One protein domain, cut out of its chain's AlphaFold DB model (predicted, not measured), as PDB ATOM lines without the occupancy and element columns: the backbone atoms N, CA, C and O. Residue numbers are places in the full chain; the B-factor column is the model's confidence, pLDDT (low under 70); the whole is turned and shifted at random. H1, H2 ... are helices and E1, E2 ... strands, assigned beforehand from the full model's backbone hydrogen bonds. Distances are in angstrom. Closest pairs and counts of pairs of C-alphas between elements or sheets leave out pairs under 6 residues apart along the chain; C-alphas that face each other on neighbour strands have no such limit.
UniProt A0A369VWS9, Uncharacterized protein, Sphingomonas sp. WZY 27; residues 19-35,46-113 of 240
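Overview. This is residues 19 to 35 and 46 to 113 of the 240 residues of an uncharacterized protein of Sphingomonas sp. WZY 27 (UniProt A0A369VWS9). What is the shape? With little regular structure, it is one twisted sheet of four strands, with the short helix H1 on one face and the long loop of residues 56 to 84 reaching past one end. What makes it up? 85 residues are printed, 27 of them in H1, E1, E2, E3 and E4, mostly strand; the sheet, in that strand order, is mixed. How large? Compact, radius of gyration of the C-alphas 13.7 A, it spans 41 by 27 by 18 A.

Arrangement. Where is H1? H1, residues 23 to 26, is on the sheet, height 8.7 A; it is too short for O i to N i+4 pairs. How do strands pair? E1, residues 30 to 32, is parallel to E2, residues 51 to 55; N 32 and O 53 are 2.9 A apart. E2, E3, residues 85 to 91, and E4, residues 94 to 101, form a meander of antiparallel neighbours, with N 52 and O 88 2.8 A apart, N 91 and O 94 2.9 A.

Along the chain. Where does H1 begin? C-alpha 23 is at (214.493, 191.627, 180.698). Where does E4 end? C-alpha 101 is at (205.464, 201.080, 185.324); E4 is 20.6 A long.

Size, cuts and confidence. Is anything cut? Residues 36 to 45 are not printed; C-alphas 35 and 46 are 9.7 A apart. Which link is long? E2 to E3. Where is pLDDT under 70? Residues 35 and 66 to 68.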
ATOM      1  N   TRP A  19     207.314 198.500 181.134       94.62
ATOM      2  CA  TRP A  19     208.369 198.481 180.138       94.62
ATOM      3  C   TRP A  19     209.730 198.411 180.834       94.62
ATOM      4  O   TRP A  19     209.946 199.077 181.852       94.62
ATOM      5  N   PHE A  20     210.643 197.627 180.262       94.38
ATOM      6  CA  PHE A  20     212.037 197.523 180.682       94.38
ATOM      7  C   PHE A  20     212.945 197.574 179.453       94.38
ATOM      8  O   PHE A  20     212.616 196.984 178.426       94.38
ATOM      9  N   ALA A  21     214.099 198.231 179.576       92.88
ATOM     10  CA  ALA A  21     215.098 198.304 178.508       92.88
ATOM     11  C   ALA A  21     215.729 196.933 178.190       92.88
ATOM     12  O   ALA A  21     216.086 196.658 177.050       92.88
ATOM     13  N   SER A  22     215.848 196.068 179.200       91.38
ATOM     14  CA  SER A  22     216.263 194.666 179.092       91.38
ATOM     15  C   SER A  22     215.432 193.829 180.072       91.38
ATOM     16  O   SER A  22     215.105 194.332 181.155       91.38
ATOM     17  N   PRO A  23     215.114 192.558 179.756       90.25
ATOM     18  CA  PRO A  23     214.493 191.627 180.698       90.25
ATOM     19  C   PRO A  23     215.246 191.482 182.029       90.25
ATOM     20  O   PRO A  23     214.613 191.229 183.054       90.25
ATOM     21  N   ASP A  24     216.562 191.697 182.045       90.94
ATOM     22  CA  ASP A  24     217.388 191.594 183.261       90.94
ATOM     23  C   ASP A  24     217.027 192.663 184.299       90.94
ATOM     24  O   ASP A  24     217.121 192.448 185.508       90.94
ATOM     25  N   PHE A  25     216.509 193.803 183.836       91.62
ATOM     26  CA  PHE A  25     216.018 194.863 184.707       91.62
ATOM     27  C   PHE A  25     214.606 194.584 185.231       91.62
ATOM     28  O   PHE A  25     214.027 195.426 185.904       91.62
ATOM     29  N   ALA A  26     214.000 193.424 184.986       90.38
ATOM     30  CA  ALA A  26     212.674 193.124 185.530       90.38
ATOM     31  C   ALA A  26     212.692 192.888 187.057       90.38
ATOM     32  O   ALA A  26     211.662 193.039 187.730       90.38
ATOM     33  N   THR A  27     213.850 192.521 187.613       90.75
ATOM     34  CA  THR A  27     214.048 192.217 189.037       90.75
ATOM     35  C   THR A  27     214.912 193.285 189.710       90.75
ATOM     36  O   THR A  27     216.117 193.314 189.483       90.75
ATOM     37  N   PRO A  28     214.329 194.169 190.540       90.56
ATOM     38  CA  PRO A  28     215.099 195.185 191.245       90.56
ATOM     39  C   PRO A  28     215.849 194.590 192.440       90.56
ATOM     40  O   PRO A  28     215.341 193.700 193.129       90.56
ATOM     41  N   THR A  29     217.020 195.148 192.723       89.19
ATOM     42  CA  THR A  29     217.846 194.814 193.888       89.19
ATOM     43  C   THR A  29     217.358 195.553 195.133       89.19
ATOM     44  O   THR A  29     217.300 194.975 196.218       89.19
ATOM     45  N   ARG A  30     216.930 196.814 194.976       88.19
ATOM     46  CA  ARG A  30     216.490 197.679 196.081       88.19
ATOM     47  C   ARG A  30     215.214 198.430 195.751       88.19
ATOM     48  O   ARG A  30     214.972 198.845 194.619       88.19
ATOM     49  N   TYR A  31     214.400 198.629 196.783       88.94
ATOM     50  CA  TYR A  31     213.167 199.404 196.720       88.94
ATOM     51  C   TYR A  31     213.318 200.678 197.550       88.94
ATOM     52  O   TYR A  31     213.738 200.622 198.703       88.94
ATOM     53  N   THR A  32     212.929 201.822 196.995       86.88
ATOM     54  CA  THR A  32     212.913 203.110 197.701       86.88
ATOM     55  C   THR A  32     211.712 203.954 197.275       86.88
ATOM     56  O   THR A  32     211.124 203.752 196.214       86.88
ATOM     57  N   ASN A  33     211.320 204.909 198.116       83.19
ATOM     58  CA  ASN A  33     210.278 205.890 197.796       83.19
ATOM     59  C   ASN A  33     210.856 207.227 197.312       83.19
ATOM     60  O   ASN A  33     210.100 208.104 196.910       83.19
ATOM     61  N   SER A  34     212.178 207.405 197.376       78.06
ATOM     62  CA  SER A  34     212.845 208.621 196.915       78.06
ATOM     63  C   SER A  34     214.212 208.299 196.323       78.06
ATOM     64  O   SER A  34     214.921 207.437 196.844       78.06
ATOM     65  N   LEU A  35     214.571 209.014 195.253       68.25
ATOM     66  CA  LEU A  35     215.931 209.045 194.696       68.25
ATOM     67  C   LEU A  35     216.876 209.795 195.638       68.25
ATOM     68  O   LEU A  35     217.997 209.368 195.879       68.25
ATOM     69  N   PHE A  46     223.870 204.302 196.816       83.38
ATOM     70  CA  PHE A  46     223.608 203.300 195.788       83.38
ATOM     71  C   PHE A  46     224.930 202.738 195.269       83.38
ATOM     72  O   PHE A  46     225.876 203.492 195.031       83.38
ATOM     73  N   GLN A  47     224.992 201.418 195.133       85.44
ATOM     74  CA  GLN A  47     226.195 200.729 194.675       85.44
ATOM     75  C   GLN A  47     226.189 200.601 193.149       85.44
ATOM     76  O   GLN A  47     225.135 200.529 192.518       85.44
ATOM     77  N   GLU A  48     227.377 200.563 192.551       87.44
ATOM     78  CA  GLU A  48     227.535 200.366 191.110       87.44
ATOM     79  C   GLU A  48     226.895 199.039 190.664       87.44
ATOM     80  O   GLU A  48     227.044 198.010 191.328       87.44
ATOM     81  N   GLY A  49     226.146 199.059 189.556       87.44
ATOM     82  CA  GLY A  49     225.397 197.896 189.063       87.44
ATOM     83  C   GLY A  49     224.094 197.593 189.818       87.44
ATOM     84  O   GLY A  49     223.387 196.639 189.482       87.44
ATOM     85  N   GLU A  50     223.733 198.387 190.831       90.44
ATOM     86  CA  GLU A  50     222.489 198.200 191.569       90.44
ATOM     87  C   GLU A  50     221.272 198.621 190.732       90.44
ATOM     88  O   GLU A  50     221.247 199.661 190.067       90.44
ATOM     89  N   ILE A  51     220.216 197.809 190.801       92.44
ATOM     90  CA  ILE A  51     218.938 198.104 190.165       92.44
ATOM     91  C   ILE A  51     217.973 198.630 191.229       92.44
ATOM     92  O   ILE A  51     217.460 197.879 192.066       92.44
ATOM     93  N   VAL A  52     217.687 199.926 191.171       91.88
ATOM     94  CA  VAL A  52     216.898 200.639 192.177       91.88
ATOM     95  C   VAL A  52     215.505 200.938 191.636       91.88
ATOM     96  O   VAL A  52     215.330 201.657 190.650       91.88
ATOM     97  N   ARG A  53     214.472 200.419 192.304       92.88
ATOM     98  CA  ARG A  53     213.069 200.749 192.021       92.88
ATOM     99  C   ARG A  53     212.605 201.887 192.919       92.88
ATOM    100  O   ARG A  53     212.538 201.727 194.139       92.88
ATOM    101  N   VAL A  54     212.216 203.000 192.307       91.81
ATOM    102  CA  VAL A  54     211.700 204.186 192.995       91.81
ATOM    103  C   VAL A  54     210.207 204.342 192.760       91.81
ATOM    104  O   VAL A  54     209.765 204.546 191.628       91.81
ATOM    105  N   TYR A  55     209.417 204.295 193.831       91.69
ATOM    106  CA  TYR A  55     207.983 204.574 193.759       91.69
ATOM    107  C   TYR A  55     207.737 206.064 193.512       91.69
ATOM    108  O   TYR A  55     208.146 206.910 194.301       91.69
ATOM    109  N   THR A  56     207.077 206.397 192.402       91.44
ATOM    110  CA  THR A  56     206.823 207.785 192.000       91.44
ATOM    111  C   THR A  56     205.645 207.895 191.036       91.44
ATOM    112  O   THR A  56     205.458 207.063 190.150       91.44
ATOM    113  N   PHE A  57     204.880 208.980 191.170       91.25
ATOM    114  CA  PHE A  57     203.737 209.316 190.313       91.25
ATOM    115  C   PHE A  57     204.110 210.204 189.116       91.25
ATOM    116  O   PHE A  57     203.234 210.631 188.365       91.25
ATOM    117  N   SER A  58     205.397 210.504 188.924       89.44
ATOM    118  CA  SER A  58     205.867 211.495 187.946       89.44
ATOM    119  C   SER A  58     205.504 211.178 186.492       89.44
ATOM    120  O   SER A  58     205.307 212.094 185.706       89.44
ATOM    121  N   HIS A  59     205.421 209.898 186.121       90.31
ATOM    122  CA  HIS A  59     205.078 209.453 184.761       90.31
ATOM    123  C   HIS A  59     203.578 209.187 184.563       90.31
ATOM    124  O   HIS A  59     203.156 208.875 183.455       90.31
ATOM    125  N   ILE A  60     202.772 209.288 185.625       92.94
ATOM    126  CA  ILE A  60     201.335 209.039 185.548       92.94
ATOM    127  C   ILE A  60     200.639 210.327 185.087       92.94
ATOM    128  O   ILE A  60     200.847 211.384 185.710       92.94
ATOM    129  N   PRO A  61     199.813 210.275 184.026       92.00
ATOM    130  CA  PRO A  61     199.111 211.448 183.527       92.00
ATOM    131  C   PRO A  61     198.073 211.946 184.537       92.00
ATOM    132  O   PRO A  61     197.583 211.202 185.397       92.00
ATOM    133  N   ALA A  62     197.749 213.233 184.438       89.69
ATOM    134  CA  ALA A  62     196.629 213.797 185.175       89.69
ATOM    135  C   ALA A  62     195.313 213.210 184.646       89.69
ATOM    136  O   ALA A  62     195.179 212.943 183.452       89.69
ATOM    137  N   SER A  63     194.348 213.002 185.532       84.75
ATOM    138  CA  SER A  63     193.003 212.574 185.167       84.75
ATOM    139  C   SER A  63     192.018 213.719 185.328       84.75
ATOM    140  O   SER A  63     192.122 214.546 186.232       84.75
ATOM    141  N   THR A  64     191.023 213.743 184.448       76.31
ATOM    142  CA  THR A  64     189.860 214.633 184.557       76.31
ATOM    143  C   THR A  64     188.965 214.253 185.737       76.31
ATOM    144  O   THR A  64     188.290 215.103 186.311       76.31
ATOM    145  N   ILE A  65     188.977 212.979 186.137       73.31
ATOM    146  CA  ILE A  65     188.199 212.468 187.263       73.31
ATOM    147  C   ILE A  65     188.939 212.772 188.567       73.31
ATOM    148  O   ILE A  65     190.007 212.224 188.842       73.31
ATOM    149  N   THR A  66     188.341 213.594 189.428       66.19
ATOM    150  CA  THR A  66     188.901 213.862 190.756       66.19
ATOM    151  C   THR A  66     188.894 212.585 191.595       66.19
ATOM    152  O   THR A  66     187.836 212.131 192.040       66.19
ATOM    153  N   ASN A  67     190.066 212.006 191.862       68.38
ATOM    154  CA  ASN A  67     190.176 210.975 192.887       68.38
ATOM    155  C   ASN A  67     190.270 211.631 194.276       68.38
ATOM    156  O   ASN A  67     190.921 212.660 194.461       68.38
ATOM    157  N   ARG A  68     189.608 211.038 195.274       69.81
ATOM    158  CA  ARG A  68     189.734 211.443 196.683       69.81
ATOM    159  C   ARG A  68     190.808 210.616 197.386       69.81
ATOM    160  O   ARG A  68     190.573 210.084 198.472       69.81
ATOM    161  N   SER A  69     191.968 210.441 196.750       74.88
ATOM    162  CA  SER A  69     193.058 209.687 197.366       74.88
ATOM    163  C   SER A  69     193.602 210.422 198.591       74.88
ATOM    164  O   SER A  69     193.795 211.643 198.588       74.88
ATOM    165  N   ARG A  70     193.877 209.659 199.654       76.44
ATOM    166  CA  ARG A  70     194.588 210.173 200.832       76.44
ATOM    167  C   ARG A  70     196.042 210.499 200.498       76.44
ATOM    168  O   ARG A  70     196.568 211.459 201.046       76.44
ATOM    169  N   ASP A  71     196.641 209.741 199.582       78.12
ATOM    170  CA  ASP A  71     198.002 209.968 199.105       78.12
ATOM    171  C   ASP A  71     198.054 211.209 198.210       78.12
ATOM    172  O   ASP A  71     197.401 211.255 197.166       78.12
ATOM    173  N   HIS A  72     198.838 212.203 198.631       75.88
ATOM    174  CA  HIS A  72     199.035 213.458 197.915       75.88
ATOM    175  C   HIS A  72     199.599 213.246 196.507       75.88
ATOM    176  O   HIS A  72     199.152 213.930 195.589       75.88
ATOM    177  N   GLY A  73     200.508 212.281 196.315       79.88
ATOM    178  CA  GLY A  73     201.111 212.005 195.005       79.88
ATOM    179  C   GLY A  73     200.118 211.423 193.997       79.88
ATOM    180  O   GLY A  73     200.232 211.657 192.795       79.88
ATOM    181  N   ALA A  74     199.101 210.718 194.493       83.12
ATOM    182  CA  ALA A  74     198.064 210.105 193.675       83.12
ATOM    183  C   ALA A  74     196.919 211.065 193.312       83.12
ATOM    184  O   ALA A  74     196.109 210.730 192.446       83.12
ATOM    185  N   ARG A  75     196.781 212.220 193.979       82.94
ATOM    186  CA  ARG A  75     195.642 213.127 193.754       82.94
ATOM    187  C   ARG A  75     195.653 213.682 192.333       82.94
ATOM    188  O   ARG A  75     196.673 214.161 191.854       82.94
ATOM    189  N   GLY A  76     194.502 213.615 191.664       85.19
ATOM    190  CA  GLY A  76     194.342 214.110 190.289       85.19
ATOM    191  C   GLY A  76     195.114 213.313 189.231       85.19
ATOM    192  O   GLY A  76     195.281 213.796 188.115       85.19
ATOM    193  N   LYS A  77     195.610 212.116 189.565       89.62
ATOM    194  CA  LYS A  77     196.271 211.198 188.628       89.62
ATOM    195  C   LYS A  77     195.307 210.130 188.116       89.62
ATOM    196  O   LYS A  77     194.286 209.841 188.754       89.62
ATOM    197  N   ALA A  78     195.631 209.546 186.964       90.44
ATOM    198  CA  ALA A  78     194.904 208.405 186.410       90.44
ATOM    199  C   ALA A  78     194.783 207.249 187.425       90.44
ATOM    200  O   ALA A  78     195.698 207.040 188.229       90.44
ATOM    201  N   PRO A  79     193.652 206.513 187.433       88.31
ATOM    202  CA  PRO A  79     193.520 205.316 188.253       88.31
ATOM    203  C   PRO A  79     194.543 204.265 187.807       88.31
ATOM    204  O   PRO A  79     194.802 204.099 186.619       88.31
ATOM    205  N   ILE A  80     195.130 203.572 188.780       91.50
ATOM    206  CA  ILE A  80     196.206 202.598 188.572       91.50
ATOM    207  C   ILE A  80     195.992 201.353 189.433       91.50
ATOM    208  O   ILE A  80     195.367 201.399 190.506       91.50
ATOM    209  N   ASN A  81     196.554 200.242 188.965       91.94
ATOM    210  CA  ASN A  81     196.321 198.916 189.534       91.94
ATOM    211  C   ASN A  81     197.247 198.670 190.732       91.94
ATOM    212  O   ASN A  81     196.849 198.042 191.714       91.94
ATOM    213  N   PHE A  82     198.461 199.223 190.690       93.94
ATOM    214  CA  PHE A  82     199.463 199.118 191.747       93.94
ATOM    215  C   PHE A  82     200.287 200.410 191.886       93.94
ATOM    216  O   PHE A  82     200.236 201.262 190.998       93.94
ATOM    217  N   PRO A  83     201.028 200.587 192.997       92.31
ATOM    218  CA  PRO A  83     201.879 201.753 193.220       92.31
ATOM    219  C   PRO A  83     202.852 201.980 192.053       92.31
ATOM    220  O   PRO A  83     203.616 201.068 191.725       92.31
ATOM    221  N   PRO A  84     202.844 203.166 191.427       94.12
ATOM    222  CA  PRO A  84     203.617 203.403 190.225       94.12
ATOM    223  C   PRO A  84     205.089 203.582 190.586       94.12
ATOM    224  O   PRO A  84     205.427 204.106 191.652       94.12
ATOM    225  N   PHE A  85     205.975 203.144 189.700       94.56
ATOM    226  CA  PHE A  85     207.412 203.234 189.914       94.56
ATOM    227  C   PHE A  85     208.176 203.527 188.625       94.56
ATOM    228  O   PHE A  85     207.716 203.248 187.515       94.56
ATOM    229  N   ARG A  86     209.376 204.072 188.807       94.19
ATOM    230  CA  ARG A  86     210.446 204.100 187.809       94.19
ATOM    231  C   ARG A  86     211.619 203.293 188.333       94.19
ATOM    232  O   ARG A  86     211.794 203.167 189.546       94.19
ATOM    233  N   GLN A  87     212.391 202.725 187.428       94.12
ATOM    234  CA  GLN A  87     213.506 201.869 187.769       94.12
ATOM    235  C   GLN A  87     214.778 202.402 187.136       94.12
ATOM    236  O   GLN A  87     214.782 202.751 185.957       94.12
ATOM    237  N   PHE A  88     215.829 202.463 187.943       93.50
ATOM    238  CA  PHE A  88     217.112 203.029 187.571       93.50
ATOM    239  C   PHE A  88     218.207 201.989 187.752       93.50
ATOM    240  O   PHE A  88     218.153 201.182 188.682       93.50
ATOM    241  N   HIS A  89     219.178 202.007 186.854       93.31
ATOM    242  CA  HIS A  89     220.401 201.232 186.958       93.31
ATOM    243  C   HIS A  89     221.549 202.202 187.214       93.31
ATOM    244  O   HIS A  89     221.692 203.185 186.483       93.31
ATOM    245  N   VAL A  90     222.327 201.936 188.259       91.00
ATOM    246  CA  VAL A  90     223.507 202.735 188.599       91.00
ATOM    247  C   VAL A  90     224.625 202.358 187.625       91.00
ATOM    248  O   VAL A  90     225.051 201.200 187.621       91.00
ATOM    249  N   ARG A  91     225.031 203.299 186.761       89.88
ATOM    250  CA  ARG A  91     226.206 203.182 185.881       89.88
ATOM    251  C   ARG A  91     227.121 204.363 186.078       89.88
ATOM    252  O   ARG A  91     226.657 205.490 185.929       89.88
ATOM    253  N   ASP A  92     228.389 204.107 186.354       85.00
ATOM    254  CA  ASP A  92     229.422 205.137 186.480       85.00
ATOM    255  C   ASP A  92     229.025 206.244 187.485       85.00
ATOM    256  O   ASP A  92     229.318 207.423 187.301       85.00
ATOM    257  N   GLY A  93     228.304 205.871 188.552       80.12
ATOM    258  CA  GLY A  93     227.760 206.817 189.536       80.12
ATOM    259  C   GLY A  93     226.523 207.618 189.093       80.12
ATOM    260  O   GLY A  93     226.004 208.412 189.881       80.12
ATOM    261  N   GLU A  94     226.002 207.395 187.885       86.12
ATOM    262  CA  GLU A  94     224.775 208.007 187.366       86.12
ATOM    263  C   GLU A  94     223.580 207.040 187.374       86.12
ATOM    264  O   GLU A  94     223.705 205.821 187.240       86.12
ATOM    265  N   LEU A  95     222.372 207.592 187.521       88.44
ATOM    266  CA  LEU A  95     221.123 206.827 187.533       88.44
ATOM    267  C   LEU A  95     220.470 206.844 186.150       88.44
ATOM    268  O   LEU A  95     219.795 207.805 185.779       88.44
ATOM    269  N   VAL A  96     220.605 205.744 185.412       91.62
ATOM    270  CA  VAL A  96     219.998 205.584 184.082       91.62
ATOM    271  C   VAL A  96     218.609 204.956 184.215       91.62
ATOM    272  O   VAL A  96     218.476 203.886 184.804       91.62
ATOM    273  N   GLU A  97     217.558 205.590 183.679       92.62
ATOM    274  CA  GLU A  97     216.194 205.026 183.690       92.62
ATOM    275  C   GLU A  97     216.128 203.787 182.778       92.62
ATOM    276  O   GLU A  97     216.263 203.883 181.561       92.62
ATOM    277  N   VAL A  98     215.901 202.616 183.377       94.12
ATOM    278  CA  VAL A  98     215.863 201.311 182.691       94.12
ATOM    279  C   VAL A  98     214.490 200.651 182.713       94.12
ATOM    280  O   VAL A  98     214.297 199.605 182.095       94.12
ATOM    281  N   GLY A  99     213.520 201.227 183.422       93.94
ATOM    282  CA  GLY A  99     212.169 200.688 183.449       93.94
ATOM    283  C   GLY A  99     211.129 201.656 183.986       93.94
ATOM    284  O   GLY A  99     211.410 202.522 184.818       93.94
ATOM    285  N   ARG A 100     209.893 201.480 183.521       94.94
ATOM    286  CA  ARG A 100     208.755 202.335 183.865       94.94
ATOM    287  C   ARG A 100     207.491 201.501 184.021       94.94
ATOM    288  O   ARG A 100     207.185 200.656 183.180       94.94
ATOM    289  N   SER A 101     206.748 201.748 185.097       95.06
ATOM    290  CA  SER A 101     205.464 201.080 185.324       95.06
ATOM    291  C   SER A 101     204.346 201.641 184.441       95.06
ATOM    292  O   SER A 101     204.382 202.815 184.082       95.06
ATOM    293  N   HIS A 102     203.324 200.831 184.156       95.00
ATOM    294  CA  HIS A 102     202.133 201.218 183.382       95.00
ATOM    295  C   HIS A 102     202.483 201.861 182.027       95.00
ATOM    296  O   HIS A 102     201.883 202.862 181.628       95.00
ATOM    297  N   TRP A 103     203.487 201.320 181.336       95.38
ATOM    298  CA  TRP A 103     204.019 201.879 180.093       95.38
ATOM    299  C   TRP A 103     204.036 200.823 178.999       95.38
ATOM    300  O   TRP A 103     204.520 199.714 179.217       95.38
ATOM    301  N   LYS A 104     203.522 201.182 177.821       93.31
ATOM    302  CA  LYS A 104     203.459 200.303 176.655       93.31
ATOM    303  C   LYS A 104     204.239 200.918 175.495       93.31
ATOM    304  O   LYS A 104     203.965 202.050 175.099       93.31
ATOM    305  N   GLY A 105     205.152 200.137 174.921       89.62
ATOM    306  CA  GLY A 105     206.068 200.581 173.868       89.62
ATOM    307  C   GLY A 105     207.368 201.156 174.428       89.62
ATOM    308  O   GLY A 105     207.626 201.046 175.625       89.62
ATOM    309  N   ASP A 106     208.177 201.757 173.562       86.44
ATOM    310  CA  ASP A 106     209.510 202.248 173.917       86.44
ATOM    311  C   ASP A 106     209.473 203.508 174.786       86.44
ATOM    312  O   ASP A 106     208.443 204.168 174.939       86.44
ATOM    313  N   LEU A 107     210.621 203.888 175.348       83.94
ATOM    314  CA  LEU A 107     210.727 205.080 176.192       83.94
ATOM    315  C   LEU A 107     210.376 206.379 175.442       83.94
ATOM    316  O   LEU A 107     209.798 207.286 176.040       83.94
ATOM    317  N   ALA A 108     210.722 206.458 174.152       84.25
ATOM    318  CA  ALA A 108     210.549 207.657 173.331       84.25
ATOM    319  C   ALA A 108     209.148 207.773 172.703       84.25
ATOM    320  O   ALA A 108     208.588 208.863 172.652       84.25
ATOM    321  N   THR A 109     208.586 206.662 172.224       89.94
ATOM    322  CA  THR A 109     207.334 206.630 171.439       89.94
ATOM    323  C   THR A 109     206.169 205.975 172.176       89.94
ATOM    324  O   THR A 109     205.031 206.020 171.708       89.94
ATOM    325  N   GLY A 110     206.441 205.334 173.313       89.88
ATOM    326  CA  GLY A 110     205.437 204.639 174.099       89.88
ATOM    327  C   GLY A 110     204.458 205.583 174.786       89.88
ATOM    328  O   GLY A 110     204.586 206.809 174.773       89.88
ATOM    329  N   HIS A 111     203.451 204.985 175.408       92.50
ATOM    330  CA  HIS A 111     202.410 205.714 176.117       92.50
ATOM    331  C   HIS A 111     202.038 205.023 177.424       92.50
ATOM    332  O   HIS A 111     202.245 203.823 177.626       92.50
ATOM    333  N   PHE A 112     201.450 205.810 178.320       94.19
ATOM    334  CA  PHE A 112     200.870 205.301 179.552       94.19
ATOM    335  C   PHE A 112     199.659 204.409 179.247       94.19
ATOM    336  O   PHE A 112     198.768 204.794 178.491       94.19
ATOM    337  N   SER A 113     199.599 203.237 179.875       93.69
ATOM    338  CA  SER A 113     198.452 202.335 179.798       93.69
ATOM    339  C   SER A 113     198.318 201.539 181.094       93.69
ATOM    340  O   SER A 113     199.258 200.870 181.522       93.69
TER     341      SER A 113